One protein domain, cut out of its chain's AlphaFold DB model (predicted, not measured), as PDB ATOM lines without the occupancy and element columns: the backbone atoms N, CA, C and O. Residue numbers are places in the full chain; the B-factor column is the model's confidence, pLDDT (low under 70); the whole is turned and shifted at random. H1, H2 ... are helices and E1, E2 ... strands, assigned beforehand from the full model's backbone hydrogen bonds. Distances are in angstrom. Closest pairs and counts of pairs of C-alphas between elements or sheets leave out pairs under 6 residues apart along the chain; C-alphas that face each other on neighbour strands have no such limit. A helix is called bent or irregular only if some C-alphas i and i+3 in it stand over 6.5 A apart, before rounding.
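AT A GLANCE: This is residues 4 to 82 of the 83 residues of an uncharacterized protein of bacterium P201 (UniProt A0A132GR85). A strongly twisted antiparallel sheet of four strands makes the core; two of its strands, E1 and E2, run side by side as a bent pair that turns sharply toward H2 at one end of the domain, while H1 sits at the other end and only grazes the sheet. The long link from E2 to E3 swings out to the side of H1 and comes back. The printed part has 79 residues with two named helices and four named strands, in the order H1, E1, H2, E2, E3, E4 along the chain; the sheet's order is E1, E2, E4, E3, and the class is mixed, helices and strands. The whole is compact and rounded, with a radius of gyration of the C-alphas of 11.7 A and spans of 30 by 27 by 21 A.

IN THESE COORDINATES: E2 is residues 41 to 52, 23.4 A from first to last C-alpha, and bends by 120 degrees at residue 44. E1, residues 22 to 29, is 16.1 A long and bends by 99 degrees at residue 26. E4, residues 75 to 81, is 19.8 A long and ends with its C-alpha at (191.298, 117.499, 133.981). E3, residues 67 to 70, is 10.3 A long. H1, residues 4 to 15, is 16.4 A long and begins with its C-alpha at (198.980, 122.876, 138.402). H2, residues 30 to 34, is 5.3 A long, with C-alpha 30 at (178.285, 114.446, 132.456).

HOW THE PARTS SIT: E1 and E2 are antiparallel at 144 degrees; N 25 and O 46 are 2.9 A apart, and N 28 and O 42 are 3.0 A apart, within hydrogen-bond range. E2 and E4 are antiparallel at 143 degrees, with N 49 and O 78 at 2.9 A. E3 and E4 form a hairpin, antiparallel at 156 degrees, with N 77 and O 69 at 2.8 A. E1 and E3 are the edge strands and are apart. From edge to edge the strands' lines turn by 84 degrees. H2 is on the sheet at a height of 6.4 A, beside the strands and over none of them; its closest C-alphas to E2 are those of Thr 30 and Asp 41, 6.4 A apart. H2 and E3 are near each other. H1 grazes the sheet with residues 5 to 12, and H1 and E2 are near each other. H1 and H2 are apart. In H1 and H2 every O i to N i+4 pair is within hydrogen-bond range.

THE WHOLE: The C-alphas of Phe 6 and Glu 73 are the two farthest apart, at 31.0 A. The link from E2 to E3, residues 53 to 66, is long. The printed part has no cut. The mean pLDDT of the printed part is 96.0, and no printed residue is under 70.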
ATOM      1  N   GLU A   4     200.084 122.266 139.137       91.81
ATOM      2  CA  GLU A   4     198.980 122.876 138.402       91.81
ATOM      3  C   GLU A   4     197.626 122.546 139.034       91.81
ATOM      4  O   GLU A   4     196.887 123.470 139.372       91.81
ATOM      5  N   THR A   5     197.354 121.268 139.333       94.12
ATOM      6  CA  THR A   5     196.149 120.859 140.074       94.12
ATOM      7  C   THR A   5     196.032 121.573 141.417       94.12
ATOM      8  O   THR A   5     194.961 122.065 141.759       94.12
ATOM      9  N   PHE A   6     197.131 121.685 142.169       95.31
ATOM     10  CA  PHE A   6     197.104 122.407 143.441       95.31
ATOM     11  C   PHE A   6     196.755 123.892 143.260       95.31
ATOM     12  O   PHE A   6     195.965 124.431 144.028       95.31
ATOM     13  N   ARG A   7     197.313 124.556 142.239       96.81
ATOM     14  CA  ARG A   7     197.027 125.972 141.953       96.81
ATOM     15  C   ARG A   7     195.595 126.202 141.477       96.81
ATOM     16  O   ARG A   7     195.037 127.244 141.802       96.81
ATOM     17  N   LEU A   8     195.011 125.264 140.731       96.62
ATOM     18  CA  LEU A   8     193.606 125.339 140.337       96.62
ATOM     19  C   LEU A   8     192.695 125.263 141.568       96.62
ATOM     20  O   LEU A   8     191.821 126.105 141.735       96.62
ATOM     21  N   ILE A   9     192.946 124.307 142.467       95.44
ATOM     22  CA  ILE A   9     192.181 124.179 143.716       95.44
ATOM     23  C   ILE A   9     192.353 125.434 144.589       95.44
ATOM     24  O   ILE A   9     191.363 125.968 145.081       95.44
ATOM     25  N   ASP A  10     193.580 125.956 144.729       96.88
ATOM     26  CA  ASP A  10     193.834 127.235 145.419       96.88
ATOM     27  C   ASP A  10     193.024 128.382 144.797       96.88
ATOM     28  O   ASP A  10     192.411 129.167 145.516       96.88
ATOM     29  N   ALA A  11     192.973 128.464 143.466       97.06
ATOM     30  CA  ALA A  11     192.206 129.488 142.766       97.06
ATOM     31  C   ALA A  11     190.703 129.386 143.054       97.06
ATOM     32  O   ALA A  11     190.087 130.411 143.336       97.06
ATOM     33  N   VAL A  12     190.137 128.176 143.066       96.38
ATOM     34  CA  VAL A  12     188.729 127.949 143.425       96.38
ATOM     35  C   VAL A  12     188.451 128.384 144.864       96.38
ATOM     36  O   VAL A  12     187.518 129.147 145.115       96.38
ATOM     37  N   CYS A  13     189.306 127.987 145.812       95.19
ATOM     38  CA  CYS A  13     189.173 128.399 147.208       95.19
ATOM     39  C   CYS A  13     189.282 129.922 147.390       95.19
ATOM     40  O   CYS A  13     188.606 130.490 148.247       95.19
ATOM     41  N   ARG A  14     190.125 130.592 146.600       96.44
ATOM     42  CA  ARG A  14     190.320 132.049 146.652       96.44
ATOM     43  C   ARG A  14     189.222 132.841 145.966       96.44
ATOM     44  O   ARG A  14     188.991 133.979 146.365       96.44
ATOM     45  N   GLU A  15     188.580 132.268 144.954       95.50
ATOM     46  CA  GLU A  15     187.383 132.856 144.353       95.50
ATOM     47  C   GLU A  15     186.245 132.918 145.376       95.50
ATOM     48  O   GLU A  15     185.451 133.851 145.360       95.50
ATOM     49  N   GLY A  16     186.212 131.964 146.315       91.94
ATOM     50  CA  GLY A  16     185.195 131.920 147.362       91.94
ATOM     51  C   GLY A  16     183.822 131.519 146.825       91.94
ATOM     52  O   GLY A  16     182.807 131.921 147.391       91.94
ATOM     53  N   VAL A  17     183.796 130.745 145.733       91.19
ATOM     54  CA  VAL A  17     182.564 130.174 145.180       91.19
ATOM     55  C   VAL A  17     181.889 129.266 146.206       91.19
ATOM     56  O   VAL A  17     182.546 128.615 147.025       91.19
ATOM     57  N   ALA A  18     180.559 129.237 146.173       91.81
ATOM     58  CA  ALA A  18     179.780 128.418 147.087       91.81
ATOM     59  C   ALA A  18     180.020 126.916 146.837       91.81
ATOM     60  O   ALA A  18     180.381 126.495 145.739       91.81
ATOM     61  N   ASN A  19     179.846 126.094 147.875       89.19
ATOM     62  CA  ASN A  19     180.175 124.661 147.824       89.19
ATOM     63  C   ASN A  19     179.285 123.848 146.868       89.19
ATOM     64  O   ASN A  19     179.621 122.718 146.543       89.19
ATOM     65  N   ASP A  20     178.145 124.392 146.462       91.50
ATOM     66  CA  ASP A  20     177.230 123.829 145.467       91.50
ATOM     67  C   ASP A  20     177.612 124.195 144.022       91.50
ATOM     68  O   ASP A  20     177.104 123.590 143.082       91.50
ATOM     69  N   VAL A  21     178.539 125.138 143.837       94.44
ATOM     70  CA  VAL A  21     178.950 125.675 142.530       94.44
ATOM     71  C   VAL A  21     180.191 124.963 141.977       94.44
ATOM     72  O   VAL A  21     180.556 125.155 140.822       94.44
ATOM     73  N   TRP A  22     180.847 124.090 142.742       97.12
ATOM     74  CA  TRP A  22     182.011 123.347 142.255       97.12
ATOM     75  C   TRP A  22     182.188 122.003 142.957       97.12
ATOM     76  O   TRP A  22     181.604 121.737 144.006       97.12
ATOM     77  N   GLY A  23     183.037 121.152 142.392       97.31
ATOM     78  CA  GLY A  23     183.426 119.901 143.025       97.31
ATOM     79  C   GLY A  23     184.477 119.144 142.233       97.31
ATOM     80  O   GLY A  23     185.020 119.639 141.245       97.31
ATOM     81  N   VAL A  24     184.778 117.930 142.689       96.94
ATOM     82  CA  VAL A  24     185.680 117.000 142.007       96.94
ATOM     83  C   VAL A  24     184.990 115.660 141.807       96.94
ATOM     84  O   VAL A  24     184.259 115.201 142.683       96.94
ATOM     85  N   ALA A  25     185.241 115.030 140.666       97.25
ATOM     86  CA  ALA A  25     184.675 113.737 140.313       97.25
ATOM     87  C   ALA A  25     185.709 112.873 139.580       97.25
ATOM     88  O   ALA A  25     186.632 113.385 138.941       97.25
ATOM     89  N   GLU A  26     185.560 111.556 139.695       97.88
ATOM     90  CA  GLU A  26     186.363 110.557 138.992       97.88
ATOM     91  C   GLU A  26     185.419 109.626 138.234       97.88
ATOM     92  O   GLU A  26     184.410 109.216 138.803       97.88
ATOM     93  N   ASP A  27     185.744 109.335 136.973       97.94
ATOM     94  CA  ASP A  27     185.026 108.393 136.101       97.94
ATOM     95  C   ASP A  27     183.492 108.560 136.126       97.94
ATOM     96  O   ASP A  27     182.766 107.784 136.755       97.94
ATOM     97  N   PHE A  28     182.974 109.579 135.433       98.31
ATOM     98  CA  PHE A  28     181.554 109.934 135.497       98.31
ATOM     99  C   PHE A  28     180.954 110.310 134.141       98.31
ATOM    100  O   PHE A  28     181.640 110.763 133.226       98.31
ATOM    101  N   ASN A  29     179.633 110.161 134.046       98.38
ATOM    102  CA  ASN A  29     178.846 110.665 132.930       98.38
ATOM    103  C   ASN A  29     178.357 112.094 133.221       98.38
ATOM    104  O   ASN A  29     177.795 112.360 134.288       98.38
ATOM    105  N   THR A  30     178.558 113.013 132.278       98.06
ATOM    106  CA  THR A  30     178.285 114.446 132.456       98.06
ATOM    107  C   THR A  30     176.804 114.762 132.634       98.06
ATOM    108  O   THR A  30     176.467 115.605 133.465       98.06
ATOM    109  N   SER A  31     175.911 114.075 131.918       97.94
ATOM    110  CA  SER A  31     174.469 114.324 132.016       97.94
ATOM    111  C   SER A  31     173.895 113.785 133.329       97.94
ATOM    112  O   SER A  31     173.129 114.466 134.006       97.94
ATOM    113  N   VAL A  32     174.331 112.596 133.753       98.00
ATOM    114  CA  VAL A  32     173.849 111.948 134.983       98.00
ATOM    115  C   VAL A  32     174.406 112.611 136.242       98.00
ATOM    116  O   VAL A  32     173.681 112.772 137.220       98.00
ATOM    117  N   HIS A  33     175.694 112.964 136.245       97.50
ATOM    118  CA  HIS A  33     176.363 113.476 137.441       97.50
ATOM    119  C   HIS A  33     176.230 114.994 137.596       97.50
ATOM    120  O   HIS A  33     176.017 115.471 138.707       97.50
ATOM    121  N   LEU A  34     176.362 115.743 136.496       97.25
ATOM    122  CA  LEU A  34     176.372 117.210 136.511       97.25
ATOM    123  C   LEU A  34     175.064 117.827 135.996       97.25
ATOM    124  O   LEU A  34     174.893 119.040 136.057       97.25
ATOM    125  N   GLY A  35     174.146 117.022 135.453       97.19
ATOM    126  CA  GLY A  35     172.948 117.546 134.793       97.19
ATOM    127  C   GLY A  35     173.256 118.308 133.503       97.19
ATOM    128  O   GLY A  35     172.449 119.132 133.085       97.19
ATOM    129  N   ALA A  36     174.422 118.072 132.890       97.81
ATOM    130  CA  ALA A  36     174.782 118.702 131.624       97.81
ATOM    131  C   ALA A  36     173.830 118.267 130.496       97.81
ATOM    132  O   ALA A  36     173.375 117.122 130.451       97.81
ATOM    133  N   GLN A  37     173.578 119.165 129.547       98.06
ATOM    134  CA  GLN A  37     172.831 118.869 128.325       98.06
ATOM    135  C   GLN A  37     173.605 117.906 127.422       98.06
ATOM    136  O   GLN A  37     173.011 117.079 126.729       98.06
ATOM    137  N   GLU A  38     174.933 118.006 127.415       97.88
ATOM    138  CA  GLU A  38     175.796 117.064 126.724       97.88
ATOM    139  C   GLU A  38     175.944 115.759 127.512       97.88
ATOM    140  O   GLU A  38     176.317 115.752 128.687       97.88
ATOM    141  N   ASP A  39     175.735 114.640 126.819       97.75
ATOM    142  CA  ASP A  39     175.884 113.290 127.358       97.75
ATOM    143  C   ASP A  39     177.234 112.688 126.937       97.75
ATOM    144  O   ASP A  39     177.430 112.303 125.779       97.75
ATOM    145  N   LYS A  40     178.207 112.699 127.855       97.31
ATOM    146  CA  LYS A  40     179.577 112.220 127.633       97.31
ATOM    147  C   LYS A  40     180.083 111.464 128.853       97.31
ATOM    148  O   LYS A  40     179.943 111.932 129.981       97.31
ATOM    149  N   ASP A  41     180.781 110.364 128.606       98.19
ATOM    150  CA  ASP A  41     181.546 109.668 129.636       98.19
ATOM    151  C   ASP A  41     182.955 110.265 129.728       98.19
ATOM    152  O   ASP A  41     183.706 110.283 128.748       98.19
ATOM    153  N   LEU A  42     183.313 110.764 130.910       97.81
ATOM    154  CA  LEU A  42     184.636 111.295 131.216       97.81
ATOM    155  C   LEU A  42     185.388 110.313 132.111       97.81
ATOM    156  O   LEU A  42     184.981 110.059 133.241       97.81
ATOM    157  N   LEU A  43     186.505 109.788 131.599       97.81
ATOM    158  CA  LEU A  43     187.401 108.889 132.329       97.81
ATOM    159  C   LEU A  43     188.615 109.656 132.862       97.81
ATOM    160  O   LEU A  43     189.253 110.415 132.127       97.81
ATOM    161  N   GLY A  44     188.948 109.441 134.130       96.62
ATOM    162  CA  GLY A  44     189.967 110.168 134.879       96.62
ATOM    163  C   GLY A  44     189.378 111.065 135.967       96.62
ATOM    164  O   GLY A  44     188.208 110.963 136.321       96.62
ATOM    165  N   LYS A  45     190.217 111.951 136.514       97.38
ATOM    166  CA  LYS A  45     189.874 112.854 137.621       97.38
ATOM    167  C   LYS A  45     189.664 114.261 137.102       97.38
ATOM    168  O   LYS A  45     190.492 114.763 136.345       97.38
ATOM    169  N   PHE A  46     188.598 114.907 137.548       98.00
ATOM    170  CA  PHE A  46     188.220 116.232 137.084       98.00
ATOM    171  C   PHE A  46     187.774 117.120 138.239       98.00
ATOM    172  O   PHE A  46     187.264 116.642 139.251       98.00
ATOM    173  N   LEU A  47     187.950 118.424 138.052       97.81
ATOM    174  CA  LEU A  47     187.292 119.474 138.817       97.81
ATOM    175  C   LEU A  47     186.262 120.135 137.906       97.81
ATOM    176  O   LEU A  47     186.579 120.433 136.756       97.81
ATOM    177  N   TYR A  48     185.052 120.360 138.405       98.12
ATOM    178  CA  TYR A  48     184.009 121.086 137.683       98.12
ATOM    179  C   TYR A  48     183.616 122.353 138.441       98.12
ATOM    180  O   TYR A  48     183.640 122.374 139.674       98.12
ATOM    181  N   VAL A  49     183.244 123.396 137.702       97.94
ATOM    182  CA  VAL A  49     182.717 124.659 138.232       97.94
ATOM    183  C   VAL A  49     181.512 125.078 137.395       97.94
ATOM    184  O   VAL A  49     181.623 125.212 136.177       97.94
ATOM    185  N   TYR A  50     180.368 125.286 138.040       97.44
ATOM    186  CA  TYR A  50     179.209 125.937 137.438       97.44
ATOM    187  C   TYR A  50     179.445 127.447 137.442       97.44
ATOM    188  O   TYR A  50     179.952 127.998 138.415       97.44
ATOM    189  N   ARG A  51     179.084 128.133 136.366       95.50
ATOM    190  CA  ARG A  51     179.095 129.596 136.334       95.50
ATOM    191  C   ARG A  51     178.053 130.136 135.392       95.50
ATOM    192  O   ARG A  51     177.723 129.496 134.389       95.50
ATOM    193  N   GLU A  52     177.608 131.356 135.648       95.19
ATOM    194  CA  GLU A  52     176.806 132.049 134.649       95.19
ATOM    195  C   GLU A  52     177.663 132.348 133.410       95.19
ATOM    196  O   GLU A  52     178.870 132.615 133.468       95.19
ATOM    197  N   ARG A  53     177.036 132.369 132.238       90.06
ATOM    198  CA  ARG A  53     177.707 132.600 130.956       90.06
ATOM    199  C   ARG A  53     178.455 133.935 130.908       90.06
ATOM    200  O   ARG A  53     179.422 134.068 130.157       90.06
ATOM    201  N   ARG A  54     177.997 134.922 131.685       89.12
ATOM    202  CA  ARG A  54     178.588 136.266 131.801       89.12
ATOM    203  C   ARG A  54     179.459 136.445 133.043       89.12
ATOM    204  O   ARG A  54     180.066 137.504 133.191       89.12
ATOM    205  N   GLU A  55     179.510 135.450 133.919       89.94
ATOM    206  CA  GLU A  55     180.337 135.491 135.115       89.94
ATOM    207  C   GLU A  55     181.815 135.388 134.743       89.94
ATOM    208  O   GLU A  55     182.214 134.638 133.847       89.94
ATOM    209  N   HIS A  56     182.632 136.179 135.436       87.88
ATOM    210  CA  HIS A  56     184.071 136.194 135.253       87.88
ATOM    211  C   HIS A  56     184.767 135.952 136.587       87.88
ATOM    212  O   HIS A  56     184.745 136.809 137.471       87.88
ATOM    213  N   PHE A  57     185.419 134.798 136.703       93.44
ATOM    214  CA  PHE A  57     186.236 134.450 137.859       93.44
ATOM    215  C   PHE A  57     187.644 135.030 137.738       93.44
ATOM    216  O   PHE A  57     188.357 134.770 136.766       93.44
ATOM    217  N   ASN A  58     188.076 135.779 138.749       94.38
ATOM    218  CA  ASN A  58     189.356 136.493 138.728       94.38
ATOM    219  C   ASN A  58     190.565 135.570 138.937       94.38
ATOM    220  O   ASN A  58     191.684 135.882 138.510       94.38
ATOM    221  N   PHE A  59     190.375 134.458 139.641       96.81
ATOM    222  CA  PHE A  59     191.399 133.466 139.939       96.81
ATOM    223  C   PHE A  59     191.214 132.219 139.083       96.81
ATOM    224  O   PHE A  59     192.177 131.813 138.428       96.81
ATOM    225  N   ILE A  60     190.004 131.652 139.042       96.06
ATOM    226  CA  ILE A  60     189.721 130.439 138.250       96.06
ATOM    227  C   ILE A  60     189.881 130.724 136.749       96.06
ATOM    228  O   ILE A  60     190.480 129.925 136.038       96.06
ATOM    229  N   GLY A  61     189.468 131.906 136.271       93.62
ATOM    230  CA  GLY A  61     189.553 132.298 134.854       93.62
ATOM    231  C   GLY A  61     190.975 132.435 134.291       93.62
ATOM    232  O   GLY A  61     191.145 132.722 133.110       93.62
ATOM    233  N   LYS A  62     192.012 132.233 135.116       95.38
ATOM    234  CA  LYS A  62     193.414 132.128 134.677       95.38
ATOM    235  C   LYS A  62     193.779 130.732 134.166       95.38
ATOM    236  O   LYS A  62     194.879 130.562 133.645       95.38
ATOM    237  N   PHE A  63     192.897 129.756 134.357       95.88
ATOM    238  CA  PHE A  63     193.045 128.381 133.900       95.88
ATOM    239  C   PHE A  63     192.083 128.141 132.744       95.88
ATOM    240  O   PHE A  63     190.916 128.525 132.809       95.88
ATOM    241  N   GLU A  64     192.569 127.483 131.697       95.38
ATOM    242  CA  GLU A  64     191.732 127.119 130.560       95.38
ATOM    243  C   GLU A  64     190.990 125.805 130.855       95.38
ATOM    244  O   GLU A  64     191.637 124.817 131.224       95.38
ATOM    245  N   PRO A  65     189.649 125.774 130.745       96.75
ATOM    246  CA  PRO A  65     188.888 124.542 130.892       96.75
ATOM    247  C   PRO A  65     189.315 123.504 129.855       96.75
ATOM    248  O   PRO A  65     189.546 123.816 128.689       96.75
ATOM    249  N   THR A  66     189.356 122.237 130.258       97.50
ATOM    250  CA  THR A  66     189.480 121.112 129.321       97.50
ATOM    251  C   THR A  66     188.226 120.987 128.457       97.50
ATOM    252  O   THR A  66     188.298 120.610 127.288       97.50
ATOM    253  N   LEU A  67     187.069 121.296 129.043       96.94
ATOM    254  CA  LEU A  67     185.767 121.271 128.395       96.94
ATOM    255  C   LEU A  67     184.846 122.287 129.072       96.94
ATOM    256  O   LEU A  67     184.895 122.443 130.287       96.94
ATOM    257  N   SER A  68     183.965 122.906 128.295       97.56
ATOM    258  CA  SER A  68     182.832 123.676 128.808       97.56
ATOM    259  C   SER A  68     181.545 123.047 128.286       97.56
ATOM    260  O   SER A  68     181.431 122.795 127.083       97.56
ATOM    261  N   LEU A  69     180.611 122.759 129.188       97.94
ATOM    262  CA  LEU A  69     179.312 122.142 128.908       97.94
ATOM    263  C   LEU A  69     178.170 123.094 129.255       97.94
ATOM    264  O   LEU A  69     178.368 124.052 129.998       97.94
ATOM    265  N   HIS A  70     176.973 122.810 128.760       98.06
ATOM    266  CA  HIS A  70     175.779 123.585 129.072       98.06
ATOM    267  C   HIS A  70     174.973 122.864 130.147       98.06
ATOM    268  O   HIS A  70     174.642 121.691 129.991       98.06
ATOM    269  N   TYR A  71     174.639 123.558 131.233       97.38
ATOM    270  CA  TYR A  71     173.627 123.079 132.179       97.38
ATOM    271  C   TYR A  71     172.236 123.545 131.724       97.38
ATOM    272  O   TYR A  71     171.323 122.744 131.527       97.38
ATOM    273  N   ASP A  72     172.113 124.842 131.438       96.50
ATOM    274  CA  ASP A  72     170.926 125.482 130.869       96.50
ATOM    275  C   ASP A  72     171.328 126.606 129.883       96.50
ATOM    276  O   ASP A  72     172.453 126.625 129.381       96.50
ATOM    277  N   GLU A  73     170.402 127.509 129.536       94.19
ATOM    278  CA  GLU A  73     170.656 128.600 128.579       94.19
ATOM    279  C   GLU A  73     171.685 129.634 129.078       94.19
ATOM    280  O   GLU A  73     172.399 130.238 128.265       94.19
ATOM    281  N   ASP A  74     171.784 129.811 130.397       95.75
ATOM    282  CA  ASP A  74     172.575 130.855 131.047       95.75
ATOM    283  C   ASP A  74     173.729 130.298 131.897       95.75
ATOM    284  O   ASP A  74     174.623 131.060 132.267       95.75
ATOM    285  N   THR A  75     173.770 128.988 132.143       97.06
ATOM    286  CA  THR A  75     174.739 128.322 133.019       97.06
ATOM    287  C   THR A  75     175.650 127.378 132.242       97.06
ATOM    288  O   THR A  75     175.206 126.465 131.540       97.06
ATOM    289  N   ILE A  76     176.955 127.572 132.426       97.88
ATOM    290  CA  ILE A  76     178.026 126.764 131.845       97.88
ATOM    291  C   ILE A  76     178.709 125.956 132.947       97.88
ATOM    292  O   ILE A  76     178.879 126.441 134.065       97.88
ATOM    293  N   ILE A  77     179.132 124.739 132.616       98.25
ATOM    294  CA  ILE A  77     179.946 123.888 133.480       98.25
ATOM    295  C   ILE A  77     181.344 123.792 132.879       98.25
ATOM    296  O   ILE A  77     181.544 123.114 131.869       98.25
ATOM    297  N   ASP A  78     182.311 124.461 133.494       97.88
ATOM    298  CA  ASP A  78     183.716 124.349 133.116       97.88
ATOM    299  C   ASP A  78     184.345 123.151 133.831       97.88
ATOM    300  O   ASP A  78     184.243 123.009 135.048       97.88
ATOM    301  N   ILE A  79     184.996 122.278 133.066       98.19
ATOM    302  CA  ILE A  79     185.599 121.031 133.531       98.19
ATOM    303  C   ILE A  79     187.099 121.076 133.265       98.19
ATOM    304  O   ILE A  79     187.543 121.342 132.148       98.19
ATOM    305  N   TYR A  80     187.882 120.750 134.287       97.69
ATOM    306  CA  TYR A  80     189.337 120.761 134.275       97.69
ATOM    307  C   TYR A  80     189.861 119.369 134.612       97.69
ATOM    308  O   TYR A  80     189.572 118.836 135.685       97.69
ATOM    309  N   GLN A  81     190.644 118.775 133.716       96.69
ATOM    310  CA  GLN A  81     191.298 117.499 133.981       96.69
ATOM    311  C   GLN A  81     192.405 117.659 135.028       96.69
ATOM    312  O   GLN A  81     193.244 118.557 134.951       96.69
ATOM    313  N   LEU A  82     192.414 116.769 136.017       95.50
ATOM    314  CA  LEU A  82     193.397 116.743 137.092       95.50
ATOM    315  C   LEU A  82     194.450 115.669 136.794       95.50
ATOM    316  O   LEU A  82     194.151 114.475 136.839       95.50
TER     317      LEU A  82